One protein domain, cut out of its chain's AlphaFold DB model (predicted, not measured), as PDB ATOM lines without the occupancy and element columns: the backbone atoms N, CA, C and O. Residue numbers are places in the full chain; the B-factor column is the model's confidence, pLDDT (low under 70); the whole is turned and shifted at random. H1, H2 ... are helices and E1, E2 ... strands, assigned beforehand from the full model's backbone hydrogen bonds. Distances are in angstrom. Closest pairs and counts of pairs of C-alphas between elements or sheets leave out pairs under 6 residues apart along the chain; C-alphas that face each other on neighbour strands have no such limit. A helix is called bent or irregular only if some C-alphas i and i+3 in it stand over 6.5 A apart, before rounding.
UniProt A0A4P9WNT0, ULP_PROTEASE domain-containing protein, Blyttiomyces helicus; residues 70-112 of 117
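This is residues 70 to 112 of the 117 residues of the protein "ULP_PROTEASE domain-containing protein" of Blyttiomyces helicus (UniProt A0A4P9WNT0). A helical hairpin, the longer helix H2 folded back over the short helix H1, makes one part of the model; after H2 the chain swings round in a loop to the strand E1, which lies off to one side of H1 and apart from both helices, and the printed part closes with a tail, residues 108 to 112, that runs back past H1 on the side away from H2. The printed part has 43 residues, with H1, H2 and E1 in this order along the chain and no sheet of named strands. The class is mostly helix, though under half of the residues, 21, are in named elements. The whole is only just compact, close to loose, with a radius of gyration of the C-alphas of 10.5 A and spans of 27 by 21 by 13 A.

Start at H2, residues 84 to 95, and look from there to H1, residues 74 to 79. They touch, H2 with residues 87 to 91 alone; the closest C-alphas, those of Leu 79 and Gly 87, are 4.2 A apart. They form a helical hairpin, running opposite ways at a steep tilt of 40 degrees. E1, residues 105 to 107, is apart from both helices and pairs with no named strand. In H1 every O i to N i+4 pair is within hydrogen-bond range; in H2, 5 of 8 are.

Find C-alpha 84 at (125.334, 152.931, 81.054); from there H2 runs 16.2 A to C-alpha 95 at (114.198, 152.584, 69.269). H2 is irregular: C-alphas 90 and 93 are 7.3 A apart. H1 begins at C-alpha 74 and runs 8.5 A to C-alpha 79. E1 spans 6.5 A, ending at C-alpha 107 at (115.659, 165.602, 70.105).

The C-alphas farthest apart, those of Ser 102 and Glu 112, are 27.8 A apart. The printed part has no cut. The link from H1 to H2 is tight, with 4 residues, and that from H2 to E1 short, with 9. Mean pLDDT of the printed part is 90.1, and no printed residue is under 70.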
ATOM      1  N   MET A  70     112.154 162.366  67.733       89.69
ATOM      2  CA  MET A  70     111.916 163.032  69.001       89.69
ATOM      3  C   MET A  70     111.433 162.057  70.058       89.69
ATOM      4  O   MET A  70     110.380 161.429  69.917       89.69
ATOM      5  N   PHE A  71     112.190 161.996  71.144       90.94
ATOM      6  CA  PHE A  71     111.816 161.259  72.336       90.94
ATOM      7  C   PHE A  71     110.886 162.085  73.232       90.94
ATOM      8  O   PHE A  71     110.819 163.312  73.141       90.94
ATOM      9  N   ASN A  72     110.166 161.412  74.130       86.00
ATOM     10  CA  ASN A  72     109.516 162.094  75.249       86.00
ATOM     11  C   ASN A  72     110.547 162.394  76.359       86.00
ATOM     12  O   ASN A  72     111.676 161.894  76.332       86.00
ATOM     13  N   SER A  73     110.159 163.185  77.360       85.81
ATOM     14  CA  SER A  73     111.049 163.586  78.461       85.81
ATOM     15  C   SER A  73     111.437 162.453  79.421       85.81
ATOM     16  O   SER A  73     112.331 162.627  80.246       85.81
ATOM     17  N   PHE A  74     110.813 161.278  79.311       87.25
ATOM     18  CA  PHE A  74     111.158 160.109  80.119       87.25
ATOM     19  C   PHE A  74     112.333 159.314  79.544       87.25
ATOM     20  O   PHE A  74     112.925 158.525  80.274       87.25
ATOM     21  N   PHE A  75     112.686 159.495  78.266       91.31
ATOM     22  CA  PHE A  75     113.771 158.732  77.639       91.31
ATOM     23  C   PHE A  75     115.098 158.927  78.374       91.31
ATOM     24  O   PHE A  75     115.709 157.954  78.812       91.31
ATOM     25  N   PHE A  76     115.506 160.185  78.564       91.25
ATOM     26  CA  PHE A  76     116.746 160.493  79.271       91.25
ATOM     27  C   PHE A  76     116.680 160.038  80.728       91.25
ATOM     28  O   PHE A  76     117.622 159.428  81.215       91.25
ATOM     29  N   GLU A  77     115.538 160.246  81.388       89.19
ATOM     30  CA  GLU A  77     115.319 159.814  82.770       89.19
ATOM     31  C   GLU A  77     115.508 158.297  82.942       89.19
ATOM     32  O   GLU A  77     116.033 157.852  83.955       89.19
ATOM     33  N   GLN A  78     115.078 157.485  81.973       90.31
ATOM     34  CA  GLN A  78     115.270 156.032  82.018       90.31
ATOM     35  C   GLN A  78     116.690 155.615  81.641       90.31
ATOM     36  O   GLN A  78     117.219 154.675  82.230       90.31
ATOM     37  N   LEU A  79     117.312 156.323  80.698       91.62
ATOM     38  CA  LEU A  79     118.684 156.065  80.272       91.62
ATOM     39  C   LEU A  79     119.703 156.398  81.371       91.62
ATOM     40  O   LEU A  79     120.678 155.675  81.532       91.62
ATOM     41  N   SER A  80     119.482 157.473  82.135       89.62
ATOM     42  CA  SER A  80     120.439 157.990  83.121       89.62
ATOM     43  C   SER A  80     120.272 157.420  84.534       89.62
ATOM     44  O   SER A  80     121.004 157.821  85.436       89.62
ATOM     45  N   LYS A  81     119.275 156.554  84.769       85.38
ATOM     46  CA  LYS A  81     118.946 156.018  86.105       85.38
ATOM     47  C   LYS A  81     119.983 155.047  86.657       85.38
ATOM     48  O   LYS A  81     120.152 154.970  87.868       85.38
ATOM     49  N   ASP A  82     120.633 154.307  85.772       86.62
ATOM     50  CA  ASP A  82     121.542 153.215  86.096       86.62
ATOM     51  C   ASP A  82     122.886 153.417  85.375       86.62
ATOM     52  O   ASP A  82     122.991 154.279  84.494       86.62
ATOM     53  N   PRO A  83     123.925 152.624  85.700       88.19
ATOM     54  CA  PRO A  83     125.119 152.533  84.868       88.19
ATOM     55  C   PRO A  83     124.758 152.305  83.396       88.19
ATOM     56  O   PRO A  83     123.753 151.658  83.092       88.19
ATOM     57  N   VAL A  84     125.603 152.819  82.499       86.56
ATOM     58  CA  VAL A  84     125.334 152.931  81.054       86.56
ATOM     59  C   VAL A  84     124.714 151.659  80.461       86.56
ATOM     60  O   VAL A  84     123.677 151.745  79.812       86.56
ATOM     61  N   ASP A  85     125.275 150.481  80.744       88.56
ATOM     62  CA  ASP A  85     124.795 149.210  80.184       88.56
ATOM     63  C   ASP A  85     123.357 148.866  80.609       88.56
ATOM     64  O   ASP A  85     122.537 148.433  79.798       88.56
ATOM     65  N   ALA A  86     123.014 149.105  81.876       89.75
ATOM     66  CA  ALA A  86     121.676 148.849  82.401       89.75
ATOM     67  C   ALA A  86     120.664 149.906  81.927       89.75
ATOM     68  O   ALA A  86     119.523 149.566  81.603       89.75
ATOM     69  N   GLY A  87     121.081 151.172  81.823       90.50
ATOM     70  CA  GLY A  87     120.265 152.247  81.252       90.50
ATOM     71  C   GLY A  87     119.917 151.996  79.781       90.50
ATOM     72  O   GLY A  87     118.762 152.156  79.378       90.50
ATOM     73  N   LEU A  88     120.888 151.524  78.992       90.06
ATOM     74  CA  LEU A  88     120.692 151.164  77.585       90.06
ATOM     75  C   LEU A  88     119.660 150.046  77.413       90.06
ATOM     76  O   LEU A  88     118.762 150.168  76.576       90.06
ATOM     77  N   GLU A  89     119.716 148.990  78.230       91.75
ATOM     78  CA  GLU A  89     118.738 147.898  78.156       91.75
ATOM     79  C   GLU A  89     117.304 148.368  78.466       91.75
ATOM     80  O   GLU A  89     116.354 147.890  77.840       91.75
ATOM     81  N   ARG A  90     117.113 149.367  79.344       90.81
ATOM     82  CA  ARG A  90     115.778 149.934  79.633       90.81
ATOM     83  C   ARG A  90     115.165 150.677  78.451       90.81
ATOM     84  O   ARG A  90     113.945 150.643  78.278       90.81
ATOM     85  N   VAL A  91     115.988 151.356  77.656       92.56
ATOM     86  CA  VAL A  91     115.516 152.172  76.525       92.56
ATOM     87  C   VAL A  91     115.610 151.456  75.178       92.56
ATOM     88  O   VAL A  91     115.106 151.959  74.180       92.56
ATOM     89  N   LYS A  92     116.171 150.246  75.131       91.06
ATOM     90  CA  LYS A  92     116.348 149.449  73.906       91.06
ATOM     91  C   LYS A  92     115.066 149.251  73.097       91.06
ATOM     92  O   LYS A  92     115.074 149.311  71.872       91.06
ATOM     93  N   SER A  93     113.932 149.040  73.765       93.12
ATOM     94  CA  SER A  93     112.641 148.871  73.085       93.12
ATOM     95  C   SER A  93     112.094 150.175  72.490       93.12
ATOM     96  O   SER A  93     111.240 150.126  71.602       93.12
ATOM     97  N   TRP A  94     112.598 151.335  72.915       92.31
ATOM     98  CA  TRP A  94     112.106 152.650  72.502       92.31
ATOM     99  C   TRP A  94     112.556 153.012  71.086       92.31
ATOM    100  O   TRP A  94     111.842 153.721  70.382       92.31
ATOM    101  N   THR A  95     113.685 152.461  70.640       91.12
ATOM    102  CA  THR A  95     114.198 152.584  69.269       91.12
ATOM    103  C   THR A  95     113.883 151.357  68.407       91.12
ATOM    104  O   THR A  95     114.243 151.304  67.240       91.12
ATOM    105  N   SER A  96     113.135 150.371  68.919       90.81
ATOM    106  CA  SER A  96     112.873 149.103  68.207       90.81
ATOM    107  C   SER A  96     112.157 149.242  66.856       90.81
ATOM    108  O   SER A  96     112.216 148.335  66.030       90.81
ATOM    109  N   LYS A  97     111.448 150.354  66.636       88.12
ATOM    110  CA  LYS A  97     110.658 150.620  65.421       88.12
ATOM    111  C   LYS A  97     111.198 151.783  64.596       88.12
ATOM    112  O   LYS A  97     110.549 152.189  63.636       88.12
ATOM    113  N   VAL A  98     112.325 152.359  65.001       90.12
ATOM    114  CA  VAL A  98     112.895 153.545  64.372       90.12
ATOM    115  C   VAL A  98     114.408 153.441  64.392       90.12
ATOM    116  O   VAL A  98     115.026 153.337  65.447       90.12
ATOM    117  N   ASP A  99     115.006 153.499  63.213       93.50
ATOM    118  CA  ASP A  99     116.438 153.714  63.124       93.50
ATOM    119  C   ASP A  99     116.722 155.194  63.401       93.50
ATOM    120  O   ASP A  99     116.317 156.072  62.641       93.50
ATOM    121  N   ILE A 100     117.345 155.467  64.546       93.94
ATOM    122  CA  ILE A 100     117.697 156.826  64.970       93.94
ATOM    123  C   ILE A 100     119.001 157.315  64.336       93.94
ATOM    124  O   ILE A 100     119.244 158.516  64.340       93.94
ATOM    125  N   PHE A 101     119.830 156.416  63.795       94.19
ATOM    126  CA  PHE A 101     121.116 156.778  63.197       94.19
ATOM    127  C   PHE A 101     120.976 157.256  61.750       94.19
ATOM    128  O   PHE A 101     121.840 157.978  61.264       94.19
ATOM    129  N   SER A 102     119.877 156.909  61.077       94.31
ATOM    130  CA  SER A 102     119.503 157.488  59.779       94.31
ATOM    131  C   SER A 102     118.846 158.865  59.881       94.31
ATOM    132  O   SER A 102     118.471 159.429  58.861       94.31
ATOM    133  N   LYS A 103     118.678 159.416  61.089       94.31
ATOM    134  CA  LYS A 103     118.058 160.727  61.304       94.31
ATOM    135  C   LYS A 103     119.122 161.810  61.357       94.31
ATOM    136  O   LYS A 103     120.103 161.672  62.085       94.31
ATOM    137  N   SER A 104     118.886 162.923  60.667       94.50
ATOM    138  CA  SER A 104     119.732 164.114  60.782       94.50
ATOM    139  C   SER A 104     119.653 164.760  62.170       94.50
ATOM    140  O   SER A 104     120.641 165.317  62.647       94.50
ATOM    141  N   PHE A 105     118.495 164.684  62.838       93.75
ATOM    142  CA  PHE A 105     118.296 165.290  64.156       93.75
ATOM    143  C   PHE A 105     117.592 164.346  65.128       93.75
ATOM    144  O   PHE A 105     116.561 163.750  64.815       93.75
ATOM    145  N   VAL A 106     118.109 164.281  66.356       93.25
ATOM    146  CA  VAL A 106     117.501 163.544  67.466       93.25
ATOM    147  C   VAL A 106     117.292 164.495  68.638       93.25
ATOM    148  O   VAL A 106     118.246 164.997  69.226       93.25
ATOM    149  N   PHE A 107     116.032 164.738  68.989       91.81
ATOM    150  CA  PHE A 107     115.659 165.602  70.105       91.81
ATOM    151  C   PHE A 107     115.358 164.774  71.351       91.81
ATOM    152  O   PHE A 107     114.490 163.896  71.343       91.81
ATOM    153  N   VAL A 108     116.050 165.103  72.441       91.56
ATOM    154  CA  VAL A 108     115.864 164.498  73.762       91.56
ATOM    155  C   VAL A 108     115.532 165.608  74.762       91.56
ATOM    156  O   VAL A 108     116.435 166.315  75.207       91.56
ATOM    157  N   PRO A 109     114.251 165.808  75.114       88.75
ATOM    158  CA  PRO A 109     113.880 166.749  76.163       88.75
ATOM    159  C   PRO A 109     114.399 166.267  77.525       88.75
ATOM    160  O   PRO A 109     114.165 165.120  77.900       88.75
ATOM    161  N   ILE A 110     115.065 167.146  78.280       88.44
ATOM    162  CA  ILE A 110     115.595 166.838  79.617       88.44
ATOM    163  C   ILE A 110     114.933 167.750  80.650       88.44
ATOM    164  O   ILE A 110     114.889 168.968  80.487       88.44
ATOM    165  N   ASN A 111     114.440 167.145  81.730       85.88
ATOM    166  CA  ASN A 111     113.903 167.842  82.893       85.88
ATOM    167  C   ASN A 111     114.706 167.446  84.143       85.88
ATOM    168  O   ASN A 111     114.361 166.488  84.830       85.88
ATOM    169  N   GLU A 112     115.807 168.155  84.413       76.56
ATOM    170  CA  GLU A 112     116.770 167.789  85.470       76.56
ATOM    171  C   GLU A 112     116.249 168.003  86.897       76.56
ATOM    172  O   GLU A 112     116.688 167.336  87.831       76.56
TER     173      GLU A 112